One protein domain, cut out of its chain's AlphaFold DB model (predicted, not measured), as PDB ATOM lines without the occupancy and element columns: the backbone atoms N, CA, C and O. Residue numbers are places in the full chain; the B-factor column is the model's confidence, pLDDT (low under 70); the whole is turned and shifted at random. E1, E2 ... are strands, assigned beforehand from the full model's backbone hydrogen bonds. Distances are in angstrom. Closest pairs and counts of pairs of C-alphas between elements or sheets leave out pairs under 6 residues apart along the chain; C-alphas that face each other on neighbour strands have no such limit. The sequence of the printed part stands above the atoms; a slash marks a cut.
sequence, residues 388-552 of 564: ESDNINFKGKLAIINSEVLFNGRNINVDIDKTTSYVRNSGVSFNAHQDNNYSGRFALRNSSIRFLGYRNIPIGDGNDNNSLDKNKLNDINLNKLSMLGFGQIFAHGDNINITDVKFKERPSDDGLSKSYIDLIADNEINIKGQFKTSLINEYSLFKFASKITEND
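What this domain is: This is residues 388 to 552 of the 564 residues of the protein "Filamentous hemagglutinin N-terminal domain-containing protein" of bacterium RGF134-1 (UniProt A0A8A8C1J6). The chain is wound in stacked turns, a solenoid whose wall is one twisted, parallel sheet, with E3, E4, E5 and E7 folding back sharply within their own length. E1 and E2 lie at one end of the stack and E8 at the other, while the loops round Asn 465 and Asp 509 reach out far apart from each other. The printed part has 165 residues with no named helix and eight named strands, E1 to E8 in order along the chain, and its class is all strand, 102 residues being in named strands. The sheet is branched, and each neighbour pair in it is parallel. The whole is compact, with a radius of gyration of the C-alphas of 15.8 A and spans of 51 by 36 by 27 A.

Where its parts are: E1 is residues 388 to 394, with C-alpha 388 at (-9.278, 12.788, 171.377), and E2 is residues 397 to 401. E3, residues 404 to 432, is the longest strand by residues; it measures 16.9 A from first to last C-alpha and bends by 169 degrees at residue 411. E4, residues 436 to 452, measures 9.2 A and bends by 176 degrees at residue 441. E5, residues 476 to 499, begins at C-alpha (-6.103, -2.771, 180.937), measures 11.2 A and bends by 172 degrees at residue 485. E6 is residues 502 to 504. E7, residues 516 to 528, measures 18.6 A and bends by 131 degrees at residue 523. E8, residues 547 to 550, ends at C-alpha (-4.814, -17.854, 187.457).

How they stand to each other: E1, beside residues 408 to 414, and E2, beside residues 421 to 426, lie on one side of E3, and E4 lies on the other side. N 392 and O 411 are 2.9 A apart between E1 and E3, and N 422 and O 398 are 2.8 A apart between E2 and E3, both within hydrogen-bond range. E3 and E4 have N 443 and O 421 within range at 2.8 A. E4 and E5 have N 442 and O 482 at 2.8 A. E4, beside residues 476 to 492, lies on one side of E5, and E6, beside residues 482 to 484, and E7, beside residues 488 to 499, lie on the other side. N 502 and O 481 are within range at 2.8 A between E5 and E6, as are N 518 and O 489 at 2.8 A between E5 and E7. E7 and E8 have N 549 and O 525 within range at 3.3 A. The edge strands are E1, E2, E6 and E8; E1 and E8 are apart.

The domain as a whole: The farthest C-alphas, those of Asn 465 and Asp 509, are 51.5 A apart. The printed part has no cut. The links E4 to E5, E6 to E7 and E7 to E8 are long, with 23, 11 and 18 residues. The mean pLDDT of the printed part is 73.2; residue 435 and residues 456 to 472, 503 to 516 and 529 to 552 are under 70.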
ATOM      1  N   GLU A 388     -10.225  12.492 170.315       91.12
ATOM      2  CA  GLU A 388      -9.278  12.788 171.377       91.12
ATOM      3  C   GLU A 388      -9.985  13.503 172.523       91.12
ATOM      4  O   GLU A 388     -10.664  14.510 172.310       91.12
ATOM      5  N   SER A 389      -9.826  13.011 173.751       90.69
ATOM      6  CA  SER A 389     -10.340  13.726 174.915       90.69
ATOM      7  C   SER A 389      -9.580  13.426 176.197       90.69
ATOM      8  O   SER A 389      -9.075  12.320 176.356       90.69
ATOM      9  N   ASP A 390      -9.535  14.358 177.155       87.38
ATOM     10  CA  ASP A 390      -8.980  14.025 178.473       87.38
ATOM     11  C   ASP A 390      -9.790  12.890 179.113       87.38
ATOM     12  O   ASP A 390      -9.216  11.925 179.610       87.38
ATOM     13  N   ASN A 391     -11.121  12.948 179.057       88.88
ATOM     14  CA  ASN A 391     -11.970  11.915 179.646       88.88
ATOM     15  C   ASN A 391     -13.048  11.458 178.664       88.88
ATOM     16  O   ASN A 391     -13.845  12.263 178.189       88.88
ATOM     17  N   ILE A 392     -13.115  10.154 178.405       92.69
ATOM     18  CA  ILE A 392     -14.158   9.537 177.582       92.69
ATOM     19  C   ILE A 392     -14.961   8.582 178.460       92.69
ATOM     20  O   ILE A 392     -14.481   7.514 178.833       92.69
ATOM     21  N   ASN A 393     -16.203   8.954 178.757       92.62
ATOM     22  CA  ASN A 393     -17.162   8.139 179.490       92.62
ATOM     23  C   ASN A 393     -18.262   7.683 178.533       92.62
ATOM     24  O   ASN A 393     -19.130   8.466 178.143       92.62
ATOM     25  N   PHE A 394     -18.243   6.408 178.154       90.94
ATOM     26  CA  PHE A 394     -19.134   5.890 177.128       90.94
ATOM     27  C   PHE A 394     -20.030   4.771 177.658       90.94
ATOM     28  O   PHE A 394     -19.566   3.661 177.901       90.94
ATOM     29  N   LYS A 395     -21.330   5.055 177.795       92.31
ATOM     30  CA  LYS A 395     -22.362   4.076 178.188       92.31
ATOM     31  C   LYS A 395     -23.370   3.751 177.085       92.31
ATOM     32  O   LYS A 395     -24.153   2.806 177.204       92.31
ATOM     33  N   GLY A 396     -23.361   4.544 176.015       91.06
ATOM     34  CA  GLY A 396     -24.270   4.411 174.880       91.06
ATOM     35  C   GLY A 396     -23.931   3.258 173.946       91.06
ATOM     36  O   GLY A 396     -23.061   2.432 174.206       91.06
ATOM     37  N   LYS A 397     -24.613   3.204 172.805       93.25
ATOM     38  CA  LYS A 397     -24.304   2.254 171.730       93.25
ATOM     39  C   LYS A 397     -23.286   2.857 170.773       93.25
ATOM     40  O   LYS A 397     -23.488   3.962 170.275       93.25
ATOM     41  N   LEU A 398     -22.253   2.094 170.433       94.19
ATOM     42  CA  LEU A 398     -21.395   2.380 169.284       94.19
ATOM     43  C   LEU A 398     -21.964   1.680 168.050       94.19
ATOM     44  O   LEU A 398     -22.255   0.484 168.093       94.19
ATOM     45  N   ALA A 399     -22.118   2.410 166.950       95.25
ATOM     46  CA  ALA A 399     -22.557   1.868 165.665       95.25
ATOM     47  C   ALA A 399     -21.534   2.221 164.580       95.25
ATOM     48  O   ALA A 399     -21.653   3.245 163.910       95.25
ATOM     49  N   ILE A 400     -20.511   1.382 164.424       94.50
ATOM     50  CA  ILE A 400     -19.372   1.646 163.540       94.50
ATOM     51  C   ILE A 400     -19.442   0.718 162.329       94.50
ATOM     52  O   ILE A 400     -19.466  -0.507 162.465       94.50
ATOM     53  N   ILE A 401     -19.523   1.297 161.134       91.81
ATOM     54  CA  ILE A 401     -19.653   0.545 159.886       91.81
ATOM     55  C   ILE A 401     -18.710   1.139 158.846       91.81
ATOM     56  O   ILE A 401     -18.833   2.326 158.527       91.81
ATOM     57  N   ASN A 402     -17.851   0.296 158.257       88.44
ATOM     58  CA  ASN A 402     -16.937   0.669 157.168       88.44
ATOM     59  C   ASN A 402     -15.989   1.826 157.542       88.44
ATOM     60  O   ASN A 402     -15.787   2.780 156.785       88.44
ATOM     61  N   SER A 403     -15.482   1.803 158.768       87.12
ATOM     62  CA  SER A 403     -14.665   2.865 159.367       87.12
ATOM     63  C   SER A 403     -13.680   2.299 160.385       87.12
ATOM     64  O   SER A 403     -14.017   1.362 161.108       87.12
ATOM     65  N   GLU A 404     -12.500   2.901 160.461       85.44
ATOM     66  CA  GLU A 404     -11.507   2.673 161.508       85.44
ATOM     67  C   GLU A 404     -11.588   3.831 162.500       85.44
ATOM     68  O   GLU A 404     -11.543   4.987 162.101       85.44
ATOM     69  N   VAL A 405     -11.729   3.563 163.790       90.62
ATOM     70  CA  VAL A 405     -11.929   4.618 164.792       90.62
ATOM     71  C   VAL A 405     -10.856   4.506 165.854       90.62
ATOM     72  O   VAL A 405     -10.651   3.424 166.393       90.62
ATOM     73  N   LEU A 406     -10.184   5.610 166.165       89.69
ATOM     74  CA  LEU A 406      -9.272   5.717 167.295       89.69
ATOM     75  C   LEU A 406      -9.855   6.701 168.306       89.69
ATOM     76  O   LEU A 406      -9.915   7.899 168.046       89.69
ATOM     77  N   PHE A 407     -10.260   6.170 169.456       91.88
ATOM     78  CA  PHE A 407     -10.511   6.932 170.670       91.88
ATOM     79  C   PHE A 407      -9.201   7.005 171.449       91.88
ATOM     80  O   PHE A 407      -8.731   5.986 171.950       91.88
ATOM     81  N   ASN A 408      -8.610   8.190 171.524       89.81
ATOM     82  CA  ASN A 408      -7.433   8.477 172.325       89.81
ATOM     83  C   ASN A 408      -7.853   9.321 173.531       89.81
ATOM     84  O   ASN A 408      -8.557  10.318 173.367       89.81
ATOM     85  N   GLY A 409      -7.441   8.959 174.740       88.25
ATOM     86  CA  GLY A 409      -7.758   9.806 175.880       88.25
ATOM     87  C   GLY A 409      -6.956   9.553 177.134       88.25
ATOM     88  O   GLY A 409      -6.258   8.550 177.255       88.25
ATOM     89  N   ARG A 410      -7.021  10.489 178.084       84.81
ATOM     90  CA  ARG A 410      -6.270  10.337 179.335       84.81
ATOM     91  C   ARG A 410      -6.903   9.230 180.162       84.81
ATOM     92  O   ARG A 410      -6.207   8.303 180.558       84.81
ATOM     93  N   ASN A 411      -8.224   9.293 180.300       86.19
ATOM     94  CA  ASN A 411      -9.061   8.265 180.901       86.19
ATOM     95  C   ASN A 411     -10.117   7.806 179.896       86.19
ATOM     96  O   ASN A 411     -10.853   8.632 179.348       86.19
ATOM     97  N   ILE A 412     -10.236   6.493 179.691       90.00
ATOM     98  CA  ILE A 412     -11.335   5.911 178.920       90.00
ATOM     99  C   ILE A 412     -12.083   4.904 179.794       90.00
ATOM    100  O   ILE A 412     -11.538   3.894 180.240       90.00
ATOM    101  N   ASN A 413     -13.369   5.173 179.997       89.31
ATOM    102  CA  ASN A 413     -14.297   4.288 180.676       89.31
ATOM    103  C   ASN A 413     -15.438   3.915 179.727       89.31
ATOM    104  O   ASN A 413     -16.267   4.757 179.370       89.31
ATOM    105  N   VAL A 414     -15.485   2.648 179.323       87.81
ATOM    106  CA  VAL A 414     -16.555   2.107 178.477       87.81
ATOM    107  C   VAL A 414     -17.389   1.148 179.319       87.81
ATOM    108  O   VAL A 414     -16.889   0.120 179.768       87.81
ATOM    109  N   ASP A 415     -18.663   1.479 179.521       88.00
ATOM    110  CA  ASP A 415     -19.637   0.682 180.276       88.00
ATOM    111  C   ASP A 415     -20.934   0.539 179.478       88.00
ATOM    112  O   ASP A 415     -21.921   1.246 179.682       88.00
ATOM    113  N   ILE A 416     -20.906  -0.376 178.510       82.25
ATOM    114  CA  ILE A 416     -22.008  -0.621 177.569       82.25
ATOM    115  C   ILE A 416     -22.709  -1.962 177.847       82.25
ATOM    116  O   ILE A 416     -23.295  -2.572 176.951       82.25
ATOM    117  N   ASP A 417     -22.671  -2.448 179.090       75.56
ATOM    118  CA  ASP A 417     -23.191  -3.767 179.497       75.56
ATOM    119  C   ASP A 417     -24.698  -3.948 179.256       75.56
ATOM    120  O   ASP A 417     -25.194  -5.068 179.058       75.56
ATOM    121  N   LYS A 418     -25.437  -2.835 179.281       81.00
ATOM    122  CA  LYS A 418     -26.892  -2.777 179.076       81.00
ATOM    123  C   LYS A 418     -27.293  -2.658 177.610       81.00
ATOM    124  O   LYS A 418     -28.471  -2.807 177.285       81.00
ATOM    125  N   THR A 419     -26.341  -2.391 176.723       81.38
ATOM    126  CA  THR A 419     -26.600  -2.214 175.297       81.38
ATOM    127  C   THR A 419     -25.764  -3.195 174.475       81.38
ATOM    128  O   THR A 419     -25.150  -4.124 174.996       81.38
ATOM    129  N   THR A 420     -25.848  -3.117 173.152       86.19
ATOM    130  CA  THR A 420     -24.989  -3.906 172.266       86.19
ATOM    131  C   THR A 420     -24.475  -2.979 171.191       86.19
ATOM    132  O   THR A 420     -25.258  -2.470 170.386       86.19
ATOM    133  N   SER A 421     -23.168  -2.756 171.212       91.75
ATOM    134  CA  SER A 421     -22.461  -2.007 170.186       91.75
ATOM    135  C   SER A 421     -22.294  -2.871 168.947       91.75
ATOM    136  O   SER A 421     -22.001  -4.064 169.040       91.75
ATOM    137  N   TYR A 422     -22.505  -2.275 167.782       91.94
ATOM    138  CA  TYR A 422     -22.438  -2.941 166.494       91.94
ATOM    139  C   TYR A 422     -21.238  -2.427 165.713       91.94
ATOM    140  O   TYR A 422     -21.151  -1.234 165.422       91.94
ATOM    141  N   VAL A 423     -20.332  -3.333 165.361       92.06
ATOM    142  CA  VAL A 423     -19.140  -3.012 164.580       92.06
ATOM    143  C   VAL A 423     -19.084  -3.962 163.391       92.06
ATOM    144  O   VAL A 423     -19.060  -5.185 163.552       92.06
ATOM    145  N   ARG A 424     -19.125  -3.402 162.182       89.25
ATOM    146  CA  ARG A 424     -19.117  -4.175 160.939       89.25
ATOM    147  C   ARG A 424     -18.098  -3.618 159.968       89.25
ATOM    148  O   ARG A 424     -18.196  -2.456 159.590       89.25
ATOM    149  N   ASN A 425     -17.226  -4.488 159.466       84.88
ATOM    150  CA  ASN A 425     -16.248  -4.136 158.442       84.88
ATOM    151  C   ASN A 425     -15.362  -2.952 158.879       84.88
ATOM    152  O   ASN A 425     -15.178  -1.983 158.147       84.88
ATOM    153  N   SER A 426     -14.920  -3.017 160.134       87.62
ATOM    154  CA  SER A 426     -14.461  -1.868 160.922       87.62
ATOM    155  C   SER A 426     -13.557  -2.288 162.070       87.62
ATOM    156  O   SER A 426     -13.849  -3.293 162.720       87.62
ATOM    157  N   GLY A 427     -12.558  -1.473 162.384       86.31
ATOM    158  CA  GLY A 427     -11.788  -1.530 163.618       86.31
ATOM    159  C   GLY A 427     -12.091  -0.358 164.552       86.31
ATOM    160  O   GLY A 427     -12.276   0.778 164.123       86.31
ATOM    161  N   VAL A 428     -12.139  -0.630 165.854       91.62
ATOM    162  CA  VAL A 428     -12.266   0.396 166.898       91.62
ATOM    163  C   VAL A 428     -11.124   0.222 167.884       91.62
ATOM    164  O   VAL A 428     -10.986  -0.833 168.489       91.62
ATOM    165  N   SER A 429     -10.311   1.254 168.044       90.19
ATOM    166  CA  SER A 429      -9.223   1.320 169.007       90.19
ATOM    167  C   SER A 429      -9.601   2.254 170.146       90.19
ATOM    168  O   SER A 429      -9.969   3.399 169.899       90.19
ATOM    169  N   PHE A 430      -9.442   1.791 171.377       91.56
ATOM    170  CA  PHE A 430      -9.421   2.620 172.572       91.56
ATOM    171  C   PHE A 430      -7.985   2.651 173.081       91.56
ATOM    172  O   PHE A 430      -7.456   1.610 173.465       91.56
ATOM    173  N   ASN A 431      -7.347   3.814 173.032       88.50
ATOM    174  CA  ASN A 431      -6.027   4.040 173.597       88.50
ATOM    175  C   ASN A 431      -6.140   4.987 174.778       88.50
ATOM    176  O   ASN A 431      -6.605   6.112 174.602       88.50
ATOM    177  N   ALA A 432      -5.692   4.553 175.951       84.94
ATOM    178  CA  ALA A 432      -5.702   5.434 177.101       84.94
ATOM    179  C   ALA A 432      -4.419   5.482 177.915       84.94
ATOM    180  O   ALA A 432      -3.657   4.519 178.020       84.94
ATOM    181  N   HIS A 433      -4.193   6.677 178.462       80.12
ATOM    182  CA  HIS A 433      -2.938   7.074 179.088       80.12
ATOM    183  C   HIS A 433      -2.909   6.850 180.606       80.12
ATOM    184  O   HIS A 433      -1.841   6.988 181.202       80.12
ATOM    185  N   GLN A 434      -4.034   6.463 181.206       80.50
ATOM    186  CA  GLN A 434      -4.176   6.022 182.597       80.50
ATOM    187  C   GLN A 434      -4.965   4.700 182.642       80.50
ATOM    188  O   GLN A 434      -5.317   4.165 181.588       80.50
ATOM    189  N   ASP A 435      -5.190   4.145 183.837       68.12
ATOM    190  CA  ASP A 435      -5.855   2.848 184.024       68.12
ATOM    191  C   ASP A 435      -7.265   2.837 183.429       68.12
ATOM    192  O   ASP A 435      -8.065   3.749 183.648       68.12
ATOM    193  N   ASN A 436      -7.590   1.767 182.700       75.88
ATOM    194  CA  ASN A 436      -8.818   1.707 181.912       75.88
ATOM    195  C   ASN A 436      -9.753   0.602 182.351       75.88
ATOM    196  O   ASN A 436      -9.312  -0.487 182.718       75.88
ATOM    197  N   ASN A 437     -11.049   0.868 182.224       80.81
ATOM    198  CA  ASN A 437     -12.101  -0.108 182.449       80.81
ATOM    199  C   ASN A 437     -12.965  -0.223 181.198       80.81
ATOM    200  O   ASN A 437     -13.592   0.744 180.758       80.81
ATOM    201  N   TYR A 438     -13.009  -1.430 180.646       86.31
ATOM    202  CA  TYR A 438     -13.829  -1.759 179.494       86.31
ATOM    203  C   TYR A 438     -14.817  -2.847 179.876       86.31
ATOM    204  O   TYR A 438     -14.433  -3.956 180.247       86.31
ATOM    205  N   SER A 439     -16.096  -2.528 179.751       86.94
ATOM    206  CA  SER A 439     -17.204  -3.450 179.938       86.94
ATOM    207  C   SER A 439     -18.246  -3.240 178.862       86.94
ATOM    208  O   SER A 439     -18.518  -2.111 178.443       86.94
ATOM    209  N   GLY A 440     -18.760  -4.338 178.310       84.19
ATOM    210  CA  GLY A 440     -19.682  -4.195 177.206       84.19
ATOM    211  C   GLY A 440     -19.961  -5.395 176.334       84.19
ATOM    212  O   GLY A 440     -19.222  -6.376 176.306       84.19
ATOM    213  N   ARG A 441     -21.022  -5.271 175.531       86.88
ATOM    214  CA  ARG A 441     -21.388  -6.257 174.508       86.88
ATOM    215  C   ARG A 441     -21.098  -5.726 173.111       86.88
ATOM    216  O   ARG A 441     -21.662  -4.710 172.705       86.88
ATOM    217  N   PHE A 442     -20.289  -6.454 172.354       87.88
ATOM    218  CA  PHE A 442     -19.912  -6.127 170.983       87.88
ATOM    219  C   PHE A 442     -20.428  -7.192 170.012       87.88
ATOM    220  O   PHE A 442     -20.075  -8.369 170.090       87.88
ATOM    221  N   ALA A 443     -21.265  -6.769 169.070       88.75
ATOM    222  CA  ALA A 443     -21.640  -7.558 167.908       88.75
ATOM    223  C   ALA A 443     -20.683  -7.221 166.760       88.75
ATOM    224  O   ALA A 443     -20.760  -6.130 166.192       88.75
ATOM    225  N   LEU A 444     -19.784  -8.153 166.443       86.75
ATOM    226  CA  LEU A 444     -18.756  -7.988 165.422       86.75
ATOM    227  C   LEU A 444     -19.107  -8.754 164.145       86.75
ATOM    228  O   LEU A 444     -19.566  -9.899 164.184       86.75
ATOM    229  N   ARG A 445     -18.843  -8.129 162.996       85.38
ATOM    230  CA  ARG A 445     -18.879  -8.788 161.687       85.38
ATOM    231  C   ARG A 445     -17.725  -8.293 160.831       85.38
ATOM    232  O   ARG A 445     -17.798  -7.178 160.323       85.38
ATOM    233  N   ASN A 446     -16.716  -9.135 160.616       78.94
ATOM    234  CA  ASN A 446     -15.494  -8.741 159.915       78.94
ATOM    235  C   ASN A 446     -14.918  -7.469 160.556       78.94
ATOM    236  O   ASN A 446     -14.781  -6.444 159.894       78.94
ATOM    237  N   SER A 447     -14.648  -7.514 161.860       85.56
ATOM    238  CA  SER A 447     -14.279  -6.327 162.633       85.56
ATOM    239  C   SER A 447     -13.247  -6.610 163.711       85.56
ATOM    240  O   SER A 447     -13.044  -7.767 164.079       85.56
ATOM    241  N   SER A 448     -12.622  -5.557 164.232       84.38
ATOM    242  CA  SER A 448     -11.707  -5.646 165.369       84.38
ATOM    243  C   SER A 448     -12.012  -4.611 166.450       84.38
ATOM    244  O   SER A 448     -12.451  -3.500 166.161       84.38
ATOM    245  N   ILE A 449     -11.773  -4.978 167.708       87.88
ATOM    246  CA  ILE A 449     -11.711  -4.047 168.841       87.88
ATOM    247  C   ILE A 449     -10.302  -4.124 169.425       87.88
ATOM    248  O   ILE A 449      -9.794  -5.216 169.669       87.88
ATOM    249  N   ARG A 450      -9.656  -2.979 169.632       87.19
ATOM    250  CA  ARG A 450      -8.295  -2.872 170.161       87.19
ATOM    251  C   ARG A 450      -8.320  -2.050 171.446       87.19
ATOM    252  O   ARG A 450      -8.821  -0.932 171.434       87.19
ATOM    253  N   PHE A 451      -7.768  -2.586 172.524       89.25
ATOM    254  CA  PHE A 451      -7.567  -1.891 173.795       89.25
ATOM    255  C   PHE A 451      -6.070  -1.661 173.986       89.25
ATOM    256  O   PHE A 451      -5.288  -2.609 173.963       89.25
ATOM    257  N   LEU A 452      -5.654  -0.410 174.109       85.38
ATOM    258  CA  LEU A 452      -4.255  -0.007 174.054       85.38
ATOM    259  C   LEU A 452      -3.920   0.860 175.271       85.38
ATOM    260  O   LEU A 452      -4.685   1.753 175.637       85.38
ATOM    261  N   GLY A 453      -2.780   0.585 175.899       81.38
ATOM    262  CA  GLY A 453      -2.253   1.341 177.033       81.38
ATOM    263  C   GLY A 453      -1.103   2.276 176.660       81.38
ATOM    264  O   GLY A 453      -0.241   2.513 177.502       81.38
ATOM    265  N   TYR A 454      -1.013   2.749 175.413       78.25
ATOM    266  CA  TYR A 454       0.134   3.537 174.961       78.25
ATOM    267  C   TYR A 454       0.067   4.977 175.475       78.25
ATOM    268  O   TYR A 454      -0.887   5.698 175.193       78.25
ATOM    269  N   ARG A 455       1.125   5.427 176.159       72.62
ATOM    270  CA  ARG A 455       1.270   6.812 176.652       72.62
ATOM    271  C   ARG A 455       1.952   7.762 175.662       72.62
ATOM    272  O   ARG A 455       2.033   8.961 175.911       72.62
ATOM    273  N   ASN A 456       2.476   7.237 174.556       61.34
ATOM    274  CA  ASN A 456       3.260   7.992 173.575       61.34
ATOM    275  C   ASN A 456       2.430   8.631 172.446       61.34
ATOM    276  O   ASN A 456       3.024   9.260 171.575       61.34
ATOM    277  N   ILE A 457       1.099   8.486 172.440       65.38
ATOM    278  CA  ILE A 457       0.207   9.125 171.458       65.38
ATOM    279  C   ILE A 457      -0.303  10.443 172.058       65.38
ATOM    280  O   ILE A 457      -1.245  10.395 172.835       65.38
ATOM    281  N   PRO A 458       0.273  11.617 171.749       59.50
ATOM    282  CA  PRO A 458       0.008  12.847 172.502       59.50
ATOM    283  C   PRO A 458      -1.484  13.184 172.634       59.50
ATOM    284  O   PRO A 458      -2.254  12.991 171.693       59.50
ATOM    285  N   ILE A 459      -1.866  13.731 173.788       63.62
ATOM    286  CA  ILE A 459      -3.169  14.366 174.014       63.62
ATOM    287  C   ILE A 459      -2.918  15.876 174.063       63.62
ATOM    288  O   ILE A 459      -1.975  16.328 174.708       63.62
ATOM    289  N   GLY A 460      -3.729  16.663 173.363       56.41
ATOM    290  CA  GLY A 460      -3.610  18.117 173.304       56.41
ATOM    291  C   GLY A 460      -2.698  18.639 172.189       56.41
ATOM    292  O   GLY A 460      -2.440  17.992 171.175       56.41
ATOM    293  N   ASP A 461      -2.237  19.873 172.359       47.78
ATOM    294  CA  ASP A 461      -1.421  20.657 171.422       47.78
ATOM    295  C   ASP A 461       0.077  20.286 171.428       47.78
ATOM    296  O   ASP A 461       0.909  21.026 170.907       47.78
ATOM    297  N   GLY A 462       0.432  19.115 171.964       43.50
ATOM    298  CA  GLY A 462       1.804  18.600 171.931       43.50
ATOM    299  C   GLY A 462       2.735  19.164 173.010       43.50
ATOM    300  O   GLY A 462       3.934  18.901 172.947       43.50
ATOM    301  N   ASN A 463       2.210  19.882 174.011       39.41
ATOM    302  CA  ASN A 463       2.992  20.453 175.118       39.41
ATOM    303  C   ASN A 463       3.214  19.518 176.325       39.41
ATOM    304  O   ASN A 463       3.790  19.945 177.329       39.41
ATOM    305  N   ASP A 464       2.826  18.243 176.242       46.78
ATOM    306  CA  ASP A 464       3.105  17.259 177.295       46.78
ATOM    307  C   ASP A 464       4.602  16.877 177.309       46.78
ATOM    308  O   ASP A 464       5.046  15.837 176.816       46.78
ATOM    309  N   ASN A 465       5.400  17.752 177.925       42.06
ATOM    310  CA  ASN A 465       6.833  17.615 178.204       42.06
ATOM    311  C   ASN A 465       7.159  16.594 179.314       42.06
ATOM    312  O   ASN A 465       8.276  16.584 179.833       42.06
ATOM    313  N   ASN A 466       6.234  15.703 179.683       42.56
ATOM    314  CA  ASN A 466       6.526  14.644 180.649       42.56
ATOM    315  C   ASN A 466       7.358  13.538 179.979       42.56
ATOM    316  O   ASN A 466       6.849  12.531 179.489       42.56
ATOM    317  N   SER A 467       8.674  13.766 179.934       46.34
ATOM    318  CA  SER A 467       9.678  12.923 179.276       46.34
ATOM    319  C   SER A 467       9.990  11.608 179.999       46.34
ATOM    320  O   SER A 467      10.701  10.777 179.444       46.34
ATOM    321  N   LEU A 468       9.464  11.384 181.206       41.53
ATOM    322  CA  LEU A 468       9.918  10.282 182.063       41.53
ATOM    323  C   LEU A 468       9.148   8.958 181.905       41.53
ATOM    324  O   LEU A 468       9.638   7.949 182.392       41.53
ATOM    325  N   ASP A 469       8.008   8.922 181.199       53.34
ATOM    326  CA  ASP A 469       7.102   7.751 181.227       53.34
ATOM    327  C   ASP A 469       6.489   7.352 179.864       53.34
ATOM    328  O   ASP A 469       5.566   6.539 179.807       53.34
ATOM    329  N   LYS A 470       6.987   7.893 178.738       56.00
ATOM    330  CA  LYS A 470       6.392   7.679 177.396       56.00
ATOM    331  C   LYS A 470       6.378   6.216 176.934       56.00
ATOM    332  O   LYS A 470       5.520   5.845 176.137       56.00
ATOM    333  N   ASN A 471       7.312   5.402 177.426       56.03
ATOM    334  CA  ASN A 471       7.449   3.993 177.044       56.03
ATOM    335  C   ASN A 471       6.745   3.030 178.008       56.03
ATOM    336  O   ASN A 471       6.761   1.830 177.759       56.03
ATOM    337  N   LYS A 472       6.147   3.530 179.098       69.94
ATOM    338  CA  LYS A 472       5.394   2.689 180.027       69.94
ATOM    339  C   LYS A 472       3.982   2.465 179.486       69.94
ATOM    340  O   LYS A 472       3.317   3.421 179.083       69.94
ATOM    341  N   LEU A 473       3.530   1.215 179.485       73.25
ATOM    342  CA  LEU A 473       2.147   0.874 179.171       73.25
ATOM    343  C   LEU A 473       1.241   1.068 180.396       73.25
ATOM    344  O   LEU A 473       1.707   1.120 181.532       73.25
ATOM    345  N   ASN A 474      -0.062   1.207 180.169       82.81
ATOM    346  CA  ASN A 474      -1.064   1.221 181.239       82.81
ATOM    347  C   ASN A 474      -1.714  -0.137 181.442       82.81
ATOM    348  O   ASN A 474      -1.748  -0.967 180.529       82.81
ATOM    349  N   ASP A 475      -2.307  -0.303 182.621       84.25
ATOM    350  CA  ASP A 475      -3.121  -1.463 182.931       84.25
ATOM    351  C   ASP A 475      -4.449  -1.418 182.169       84.25
ATOM    352  O   ASP A 475      -5.115  -0.381 182.038       84.25
ATOM    353  N   ILE A 476      -4.851  -2.580 181.662       86.69
ATOM    354  CA  ILE A 476      -6.103  -2.771 180.937       86.69
ATOM    355  C   ILE A 476      -6.994  -3.706 181.743       86.69
ATOM    356  O   ILE A 476      -6.663  -4.875 181.937       86.69
ATOM    357  N   ASN A 477      -8.167  -3.217 182.147       88.75
ATOM    358  CA  ASN A 477      -9.185  -4.035 182.796       88.75
ATOM    359  C   ASN A 477     -10.335  -4.323 181.819       88.75
ATOM    360  O   ASN A 477     -11.060  -3.417 181.401       88.75
ATOM    361  N   LEU A 478     -10.506  -5.596 181.464       87.62
ATOM    362  CA  LEU A 478     -11.585  -6.111 180.622       87.62
ATOM    363  C   LEU A 478     -12.598  -6.849 181.505       87.62
ATOM    364  O   LEU A 478     -12.346  -7.961 181.961       87.62
ATOM    365  N   ASN A 479     -13.763  -6.251 181.730       87.12
ATOM    366  CA  ASN A 479     -14.768  -6.748 182.667       87.12
ATOM    367  C   ASN A 479     -16.092  -7.020 181.946       87.12
ATOM    368  O   ASN A 479     -16.566  -6.174 181.205       87.12
ATOM    369  N   LYS A 480     -16.734  -8.175 182.168       84.12
ATOM    370  CA  LYS A 480     -18.075  -8.508 181.626       84.12
ATOM    371  C   LYS A 480     -18.208  -8.382 180.102       84.12
ATOM    372  O   LYS A 480     -19.309  -8.250 179.563       84.12
ATOM    373  N   LEU A 481     -17.088  -8.450 179.391       83.38
ATOM    374  CA  LEU A 481     -17.051  -8.289 177.948       83.38
ATOM    375  C   LEU A 481     -17.804  -9.442 177.279       83.38
ATOM    376  O   LEU A 481     -17.523 -10.610 177.541       83.38
ATOM    377  N   SER A 482     -18.756  -9.138 176.401       79.69
ATOM    378  CA  SER A 482     -19.464 -10.146 175.620       79.69
ATOM    379  C   SER A 482     -19.304  -9.917 174.132       79.69
ATOM    380  O   SER A 482     -19.500  -8.808 173.644       79.69
ATOM    381  N   MET A 483     -18.999 -10.981 173.397       77.62
ATOM    382  CA  MET A 483     -18.862 -10.920 171.949       77.62
ATOM    383  C   MET A 483     -19.853 -11.825 171.243       77.62
ATOM    384  O   MET A 483     -20.052 -12.982 171.623       77.62
ATOM    385  N   LEU A 484     -20.430 -11.289 170.173       78.75
ATOM    386  CA  LEU A 484     -21.336 -11.983 169.269       78.75
ATOM    387  C   LEU A 484     -20.818 -11.836 167.837       78.75
ATOM    388  O   LEU A 484     -20.548 -10.722 167.397       78.75
ATOM    389  N   GLY A 485     -20.754 -12.938 167.089       77.75
ATOM    390  CA  GLY A 485     -20.357 -12.929 165.676       77.75
ATOM    391  C   GLY A 485     -18.895 -13.321 165.456       77.75
ATOM    392  O   GLY A 485     -18.402 -14.225 166.129       77.75
ATOM    393  N   PHE A 486     -18.238 -12.678 164.487       75.19
ATOM    394  CA  PHE A 486     -16.865 -12.990 164.079       75.19
ATOM    395  C   PHE A 486     -16.022 -11.718 163.933       75.19
ATOM    396  O   PHE A 486     -16.419 -10.747 163.276       75.19
ATOM    397  N   GLY A 487     -14.851 -11.730 164.564       75.75
ATOM    398  CA  GLY A 487     -13.941 -10.595 164.641       75.75
ATOM    399  C   GLY A 487     -12.783 -10.844 165.604       75.75
ATOM    400  O   GLY A 487     -12.654 -11.926 166.169       75.75
ATOM    401  N   GLN A 488     -11.947  -9.832 165.792       76.19
ATOM    402  CA  GLN A 488     -10.762  -9.905 166.643       76.19
ATOM    403  C   GLN A 488     -10.896  -8.956 167.831       76.19
ATOM    404  O   GLN A 488     -11.339  -7.818 167.673       76.19
ATOM    405  N   ILE A 489     -10.472  -9.396 169.010       79.69
ATOM    406  CA  ILE A 489     -10.123  -8.493 170.104       79.69
ATOM    407  C   ILE A 489      -8.624  -8.535 170.314       79.69
ATOM    408  O   ILE A 489      -8.025  -9.602 170.333       79.69
ATOM    409  N   PHE A 490      -8.033  -7.363 170.469       81.19
ATOM    410  CA  PHE A 490      -6.625  -7.202 170.773       81.19
ATOM    411  C   PHE A 490      -6.489  -6.326 172.013       81.19
ATOM    412  O   PHE A 490      -7.150  -5.289 172.097       81.19
ATOM    413  N   ALA A 491      -5.637  -6.710 172.955       83.38
ATOM    414  CA  ALA A 491      -5.274  -5.861 174.082       83.38
ATOM    415  C   ALA A 491      -3.755  -5.805 174.256       83.38
ATOM    416  O   ALA A 491      -3.095  -6.843 174.208       83.38
ATOM    417  N   HIS A 492      -3.219  -4.601 174.475       82.12
ATOM    418  CA  HIS A 492      -1.805  -4.386 174.771       82.12
ATOM    419  C   HIS A 492      -1.613  -3.374 175.903       82.12
ATOM    420  O   HIS A 492      -1.915  -2.192 175.723       82.12
ATOM    421  N   GLY A 493      -1.125  -3.844 177.051       79.94
ATOM    422  CA  GLY A 493      -0.957  -3.055 178.275       79.94
ATOM    423  C   GLY A 493       0.222  -3.527 179.132       79.94
ATOM    424  O   GLY A 493       0.929  -4.453 178.749       79.94
ATOM    425  N   ASP A 494       0.428  -2.896 180.288       80.06
ATOM    426  CA  ASP A 494       1.440  -3.324 181.270       80.06
ATOM    427  C   ASP A 494       0.942  -4.583 181.990       80.06
ATOM    428  O   ASP A 494       1.471  -5.678 181.783       80.06
ATOM    429  N   ASN A 495      -0.179  -4.464 182.709       82.19
ATOM    430  CA  ASN A 495      -0.974  -5.599 183.166       82.19
ATOM    431  C   ASN A 495      -2.306  -5.692 182.409       82.19
ATOM    432  O   ASN A 495      -2.935  -4.682 182.087       82.19
ATOM    433  N   ILE A 496      -2.780  -6.914 182.158       83.06
ATOM    434  CA  ILE A 496      -4.113  -7.161 181.593       83.06
ATOM    435  C   ILE A 496      -4.934  -7.976 182.590       83.06
ATOM    436  O   ILE A 496      -4.655  -9.149 182.824       83.06
ATOM    437  N   ASN A 497      -5.986  -7.370 183.135       85.94
ATOM    438  CA  ASN A 497      -6.917  -8.016 184.055       85.94
ATOM    439  C   ASN A 497      -8.230  -8.334 183.335       85.94
ATOM    440  O   ASN A 497      -8.861  -7.451 182.755       85.94
ATOM    441  N   ILE A 498      -8.666  -9.589 183.385       83.75
ATOM    442  CA  ILE A 498      -9.852 -10.087 182.688       83.75
ATOM    443  C   ILE A 498     -10.819 -10.685 183.704       83.75
ATOM    444  O   ILE A 498     -10.460 -11.623 184.412       83.75
ATOM    445  N   THR A 499     -12.058 -10.192 183.727       84.31
ATOM    446  CA  THR A 499     -13.122 -10.703 184.604       84.31
ATOM    447  C   THR A 499     -14.407 -10.973 183.816       84.31
ATOM    448  O   THR A 499     -14.919 -10.083 183.141       84.31
ATOM    449  N   ASP A 500     -14.976 -12.179 183.929       76.69
ATOM    450  CA  ASP A 500     -16.313 -12.539 183.403       76.69
ATOM    451  C   ASP A 500     -16.543 -12.298 181.891       76.69
ATOM    452  O   ASP A 500     -17.589 -11.797 181.468       76.69
ATOM    453  N   VAL A 501     -15.591 -12.686 181.040       73.81
ATOM    454  CA  VAL A 501     -15.687 -12.478 179.585       73.81
ATOM    455  C   VAL A 501     -16.400 -13.634 178.870       73.81
ATOM    456  O   VAL A 501     -16.015 -14.793 178.967       73.81
ATOM    457  N   LYS A 502     -17.440 -13.331 178.083       73.12
ATOM    458  CA  LYS A 502     -18.297 -14.321 177.410       73.12
ATOM    459  C   LYS A 502     -18.271 -14.193 175.891       73.12
ATOM    460  O   LYS A 502     -18.864 -13.278 175.321       73.12
ATOM    461  N   PHE A 503     -17.729 -15.197 175.216       69.62
ATOM    462  CA  PHE A 503     -17.777 -15.298 173.757       69.62
ATOM    463  C   PHE A 503     -18.889 -16.250 173.324       69.62
ATOM    464  O   PHE A 503     -18.940 -17.409 173.751       69.62
ATOM    465  N   LYS A 504     -19.792 -15.774 172.467       63.44
ATOM    466  CA  LYS A 504     -20.803 -16.612 171.825       63.44
ATOM    467  C   LYS A 504     -20.516 -16.666 170.332       63.44
ATOM    468  O   LYS A 504     -20.869 -15.757 169.581       63.44
ATOM    469  N   GLU A 505     -19.894 -17.765 169.923       57.59
ATOM    470  CA  GLU A 505     -19.702 -18.088 168.515       57.59
ATOM    471  C   GLU A 505     -21.062 -18.195 167.816       57.59
ATOM    472  O   GLU A 505     -21.998 -18.847 168.292       57.59
ATOM    473  N   ARG A 506     -21.169 -17.536 166.667       54.97
ATOM    474  CA  ARG A 506     -22.116 -17.910 165.624       54.97
ATOM    475  C   ARG A 506     -21.267 -18.237 164.402       54.97
ATOM    476  O   ARG A 506     -20.535 -17.341 163.983       54.97
ATOM    477  N   PRO A 507     -21.341 -19.463 163.859       49.44
ATOM    478  CA  PRO A 507     -20.711 -19.773 162.587       49.44
ATOM    479  C   PRO A 507     -21.147 -18.738 161.548       49.44
ATOM    480  O   PRO A 507     -22.332 -18.407 161.460       49.44
ATOM    481  N   SER A 508     -20.196 -18.190 160.802       53.34
ATOM    482  CA  SER A 508     -20.490 -17.539 159.527       53.34
ATOM    483  C   SER A 508     -21.010 -18.573 158.529       53.34
ATOM    484  O   SER A 508     -20.690 -19.759 158.631       53.34
ATOM    485  N   ASP A 509     -21.745 -18.111 157.517       51.78
ATOM    486  CA  ASP A 509     -22.221 -18.968 156.421       51.78
ATOM    487  C   ASP A 509     -21.065 -19.660 155.663       51.78
ATOM    488  O   ASP A 509     -21.276 -20.680 155.016       51.78
ATOM    489  N   ASP A 510     -19.837 -19.129 155.764       56.94
ATOM    490  CA  ASP A 510     -18.622 -19.678 155.144       56.94
ATOM    491  C   ASP A 510     -17.896 -20.755 155.979       56.94
ATOM    492  O   ASP A 510     -16.940 -21.356 155.493       56.94
ATOM    493  N   GLY A 511     -18.313 -21.004 157.229       52.44
ATOM    494  CA  GLY A 511     -17.709 -22.009 158.116       52.44
ATOM    495  C   GLY A 511     -16.255 -21.749 158.554       52.44
ATOM    496  O   GLY A 511     -15.697 -22.563 159.289       52.44
ATOM    497  N   LEU A 512     -15.640 -20.636 158.137       52.75
ATOM    498  CA  LEU A 512     -14.226 -20.307 158.373       52.75
ATOM    499  C   LEU A 512     -14.035 -19.090 159.286       52.75
ATOM    500  O   LEU A 512     -12.989 -18.964 159.929       52.75
ATOM    501  N   SER A 513     -15.021 -18.194 159.372       61.97
ATOM    502  CA  SER A 513     -14.897 -16.992 160.197       61.97
ATOM    503  C   SER A 513     -15.064 -17.320 161.684       61.97
ATOM    504  O   SER A 513     -16.154 -17.654 162.151       61.97
ATOM    505  N   LYS A 514     -13.976 -17.176 162.446       61.47
ATOM    506  CA  LYS A 514     -13.947 -17.356 163.904       61.47
ATOM    507  C   LYS A 514     -13.769 -16.022 164.628       61.47
ATOM    508  O   LYS A 514     -13.362 -15.022 164.035       61.47
ATOM    509  N   SER A 515     -14.096 -16.019 165.916       67.81
ATOM    510  CA  SER A 515     -13.689 -14.949 166.826       67.81
ATOM    511  C   SER A 515     -12.325 -15.279 167.427       67.81
ATOM    512  O   SER A 515     -12.089 -16.433 167.769       67.81
ATOM    513  N   TYR A 516     -11.455 -14.282 167.570       68.38
ATOM    514  CA  TYR A 516     -10.126 -14.446 168.164       68.38
ATOM    515  C   TYR A 516      -9.862 -13.375 169.213       68.38
ATOM    516  O   TYR A 516     -10.387 -12.261 169.115       68.38
ATOM    517  N   ILE A 517      -9.022 -13.711 170.188       72.75
ATOM    518  CA  ILE A 517      -8.501 -12.760 171.162       72.75
ATOM    519  C   ILE A 517      -6.980 -12.870 171.250       72.75
ATOM    520  O   ILE A 517      -6.448 -13.954 171.474       72.75
ATOM    521  N   ASP A 518      -6.307 -11.735 171.098       72.44
ATOM    522  CA  ASP A 518      -4.860 -11.601 171.229       72.44
ATOM    523  C   ASP A 518      -4.546 -10.653 172.390       72.44
ATOM    524  O   ASP A 518      -5.062  -9.536 172.462       72.44
ATOM    525  N   LEU A 519      -3.706 -11.109 173.318       75.31
ATOM    526  CA  LEU A 519      -3.345 -10.377 174.530       75.31
ATOM    527  C   LEU A 519      -1.826 -10.267 174.619       75.31
ATOM    528  O   LEU A 519      -1.125 -11.278 174.545       75.31
ATOM    529  N   ILE A 520      -1.329  -9.048 174.800       72.56
ATOM    530  CA  ILE A 520       0.090  -8.757 174.993       72.56
ATOM    531  C   ILE A 520       0.215  -7.925 176.267       72.56
ATOM    532  O   ILE A 520      -0.305  -6.816 176.329       72.56
ATOM    533  N   ALA A 521       0.868  -8.465 177.288       70.56
ATOM    534  CA  ALA A 521       1.165  -7.734 178.514       70.56
ATOM    535  C   ALA A 521       2.679  -7.684 178.714       70.56
ATOM    536  O   ALA A 521       3.345  -8.694 178.480       70.56
ATOM    537  N   ASP A 522       3.209  -6.546 179.157       71.38
ATOM    538  CA  ASP A 522       4.634  -6.429 179.485       71.38
ATOM    539  C   ASP A 522       4.955  -7.067 180.852       71.38
ATOM    540  O   ASP A 522       6.041  -7.630 181.029       71.38
ATOM    541  N   ASN A 523       4.001  -7.067 181.796       74.06
ATOM    542  CA  ASN A 523       4.191  -7.595 183.149       74.06
ATOM    543  C   ASN A 523       3.359  -8.849 183.485       74.06
ATOM    544  O   ASN A 523       3.944  -9.922 183.670       74.06
ATOM    545  N   GLU A 524       2.024  -8.753 183.556       76.94
ATOM    546  CA  GLU A 524       1.159  -9.875 183.964       76.94
ATOM    547  C   GLU A 524      -0.197  -9.902 183.234       76.94
ATOM    548  O   GLU A 524      -0.812  -8.869 182.968       76.94
ATOM    549  N   ILE A 525      -0.697 -11.112 182.949       77.19
ATOM    550  CA  ILE A 525      -2.091 -11.349 182.543       77.19
ATOM    551  C   ILE A 525      -2.807 -12.089 183.678       77.19
ATOM    552  O   ILE A 525      -2.417 -13.199 184.046       77.19
ATOM    553  N   ASN A 526      -3.875 -11.484 184.199       78.75
ATOM    554  CA  ASN A 526      -4.709 -12.012 185.275       78.75
ATOM    555  C   ASN A 526      -6.104 -12.349 184.744       78.75
ATOM    556  O   ASN A 526      -6.825 -11.462 184.291       78.75
ATOM    557  N   ILE A 527      -6.519 -13.614 184.834       76.81
ATOM    558  CA  ILE A 527      -7.836 -14.066 184.357       76.81
ATOM    559  C   ILE A 527      -8.659 -14.586 185.536       76.81
ATOM    560  O   ILE A 527      -8.208 -15.457 186.279       76.81
ATOM    561  N   LYS A 528      -9.877 -14.055 185.693       74.44
ATOM    562  CA  LYS A 528     -10.866 -14.458 186.701       74.44
ATOM    563  C   LYS A 528     -12.223 -14.743 186.043       74.44
ATOM    564  O   LYS A 528     -12.757 -13.925 185.293       74.44
ATOM    565  N   GLY A 529     -12.820 -15.895 186.346       66.44
ATOM    566  CA  GLY A 529     -14.154 -16.279 185.859       66.44
ATOM    567  C   GLY A 529     -14.158 -17.170 184.608       66.44
ATOM    568  O   GLY A 529     -13.181 -17.846 184.292       66.44
ATOM    569  N   GLN A 530     -15.302 -17.241 183.917       61.44
ATOM    570  CA  GLN A 530     -15.470 -18.119 182.750       61.44
ATOM    571  C   GLN A 530     -14.741 -17.545 181.530       61.44
ATOM    572  O   GLN A 530     -15.143 -16.506 181.024       61.44
ATOM    573  N   PHE A 531     -13.723 -18.245 181.025       61.09
ATOM    574  CA  PHE A 531     -13.005 -17.897 179.799       61.09
ATOM    575  C   PHE A 531     -12.826 -19.156 178.940       61.09
ATOM    576  O   PHE A 531     -12.365 -20.180 179.438       61.09
ATOM    577  N   LYS A 532     -13.221 -19.117 177.659       59.72
ATOM    578  CA  LYS A 532     -13.058 -20.259 176.739       59.72
ATOM    579  C   LYS A 532     -11.708 -20.179 176.032       59.72
ATOM    580  O   LYS A 532     -11.490 -19.276 175.232       59.72
ATOM    581  N   THR A 533     -10.835 -21.151 176.275       52.78
ATOM    582  CA  THR A 533      -9.463 -21.168 175.743       52.78
ATOM    583  C   THR A 533      -9.341 -21.590 174.287       52.78
ATOM    584  O   THR A 533      -8.383 -21.197 173.636       52.78
ATOM    585  N   SER A 534     -10.333 -22.294 173.732       52.44
ATOM    586  CA  SER A 534     -10.368 -22.704 172.317       52.44
ATOM    587  C   SER A 534     -10.361 -21.539 171.309       52.44
ATOM    588  O   SER A 534     -10.278 -21.773 170.105       52.44
ATOM    589  N   LEU A 535     -10.495 -20.297 171.789       51.91
ATOM    590  CA  LEU A 535     -10.499 -19.048 171.015       51.91
ATOM    591  C   LEU A 535      -9.145 -18.314 171.022       51.91
ATOM    592  O   LEU A 535      -8.981 -17.324 170.307       51.91
ATOM    593  N   ILE A 536      -8.188 -18.797 171.815       54.47
ATOM    594  CA  ILE A 536      -6.777 -18.423 171.748       54.47
ATOM    595  C   ILE A 536      -6.176 -19.333 170.668       54.47
ATOM    596  O   ILE A 536      -6.089 -20.541 170.865       54.47
ATOM    597  N   ASN A 537      -5.866 -18.817 169.482       47.44
ATOM    598  CA  ASN A 537      -5.490 -19.679 168.357       47.44
ATOM    599  C   ASN A 537      -4.061 -20.246 168.507       47.44
ATOM    600  O   ASN A 537      -3.216 -19.647 169.162       47.44
ATOM    601  N   GLU A 538      -3.753 -21.327 167.782       38.47
ATOM    602  CA  GLU A 538      -2.412 -21.934 167.623       38.47
ATOM    603  C   GLU A 538      -1.387 -21.005 166.927       38.47
ATOM    604  O   GLU A 538      -0.200 -21.317 166.862       38.47
ATOM    605  N   TYR A 539      -1.831 -19.839 166.440       35.50
ATOM    606  CA  TYR A 539      -0.997 -18.755 165.899       35.50
ATOM    607  C   TYR A 539      -0.893 -17.538 166.833       35.50
ATOM    608  O   TYR A 539      -0.138 -16.605 166.545       35.50
ATOM    609  N   SER A 540      -1.632 -17.534 167.947       39.38
ATOM    610  CA  SER A 540      -1.559 -16.501 168.975       39.38
ATOM    611  C   SER A 540      -0.324 -16.776 169.828       39.38
ATOM    612  O   SER A 540      -0.368 -17.463 170.846       39.38
ATOM    613  N   LEU A 541       0.815 -16.243 169.389       36.75
ATOM    614  CA  LEU A 541       1.943 -15.999 170.276       36.75
ATOM    615  C   LEU A 541       1.426 -15.094 171.401       36.75
ATOM    616  O   LEU A 541       1.416 -13.873 171.249       36.75
ATOM    617  N   PHE A 542       1.033 -15.667 172.543       40.97
ATOM    618  CA  PHE A 542       1.286 -14.989 173.805       40.97
ATOM    619  C   PHE A 542       2.772 -14.638 173.766       40.97
ATOM    620  O   PHE A 542       3.639 -15.496 173.942       40.97
ATOM    621  N   LYS A 543       3.102 -13.390 173.435       38.69
ATOM    622  CA  LYS A 543       4.415 -12.870 173.780       38.69
ATOM    623  C   LYS A 543       4.316 -12.617 175.266       38.69
ATOM    624  O   LYS A 543       3.753 -11.621 175.700       38.69
ATOM    625  N   PHE A 544       4.708 -13.648 176.005       37.28
ATOM    626  CA  PHE A 544       4.550 -13.706 177.438       37.28
ATOM    627  C   PHE A 544       5.261 -12.523 178.084       37.28
ATOM    628  O   PHE A 544       6.467 -12.325 177.918       37.28
ATOM    629  N   ALA A 545       4.468 -11.804 178.863       39.06
ATOM    630  CA  ALA A 545       4.880 -11.170 180.093       39.06
ATOM    631  C   ALA A 545       5.628 -12.183 180.976       39.06
ATOM    632  O   ALA A 545       5.421 -13.393 180.872       39.06
ATOM    633  N   SER A 546       6.473 -11.712 181.886       36.06
ATOM    634  CA  SER A 546       7.278 -12.584 182.754       36.06
ATOM    635  C   SER A 546       6.472 -13.586 183.615       36.06
ATOM    636  O   SER A 546       7.071 -14.513 184.168       36.06
ATOM    637  N   LYS A 547       5.135 -13.437 183.726       44.78
ATOM    638  CA  LYS A 547       4.251 -14.266 184.562       44.78
ATOM    639  C   LYS A 547       2.773 -14.258 184.105       44.78
ATOM    640  O   LYS A 547       2.267 -13.243 183.638       44.78
ATOM    641  N   ILE A 548       2.060 -15.377 184.292       54.19
ATOM    642  CA  ILE A 548       0.586 -15.484 184.215       54.19
ATOM    643  C   ILE A 548       0.081 -15.997 185.565       54.19
ATOM    644  O   ILE A 548       0.635 -16.970 186.083       54.19
ATOM    645  N   THR A 549      -0.966 -15.375 186.117       52.62
ATOM    646  CA  THR A 549      -1.573 -15.802 187.387       52.62
ATOM    647  C   THR A 549      -3.061 -16.113 187.202       52.62
ATOM    648  O   THR A 549      -3.864 -15.266 186.810       52.62
ATOM    649  N   GLU A 550      -3.439 -17.353 187.512       53.81
ATOM    650  CA  GLU A 550      -4.814 -17.854 187.457       53.81
ATOM    651  C   GLU A 550      -5.388 -17.920 188.871       53.81
ATOM    652  O   GLU A 550      -4.802 -18.544 189.754       53.81
ATOM    653  N   ASN A 551      -6.537 -17.285 189.097       45.12
ATOM    654  CA  ASN A 551      -7.233 -17.358 190.376       45.12
ATOM    655  C   ASN A 551      -8.696 -17.746 190.122       45.12
ATOM    656  O   ASN A 551      -9.406 -17.036 189.414       45.12
ATOM    657  N   ASP A 552      -9.107 -18.860 190.735       39.56
ATOM    658  CA  ASP A 552     -10.371 -19.603 190.580       39.56
ATOM    659  C   ASP A 552     -10.416 -20.621 189.425       39.56
ATOM    660  O   ASP A 552      -9.653 -20.540 188.470       39.56
TER     661      ASP A 552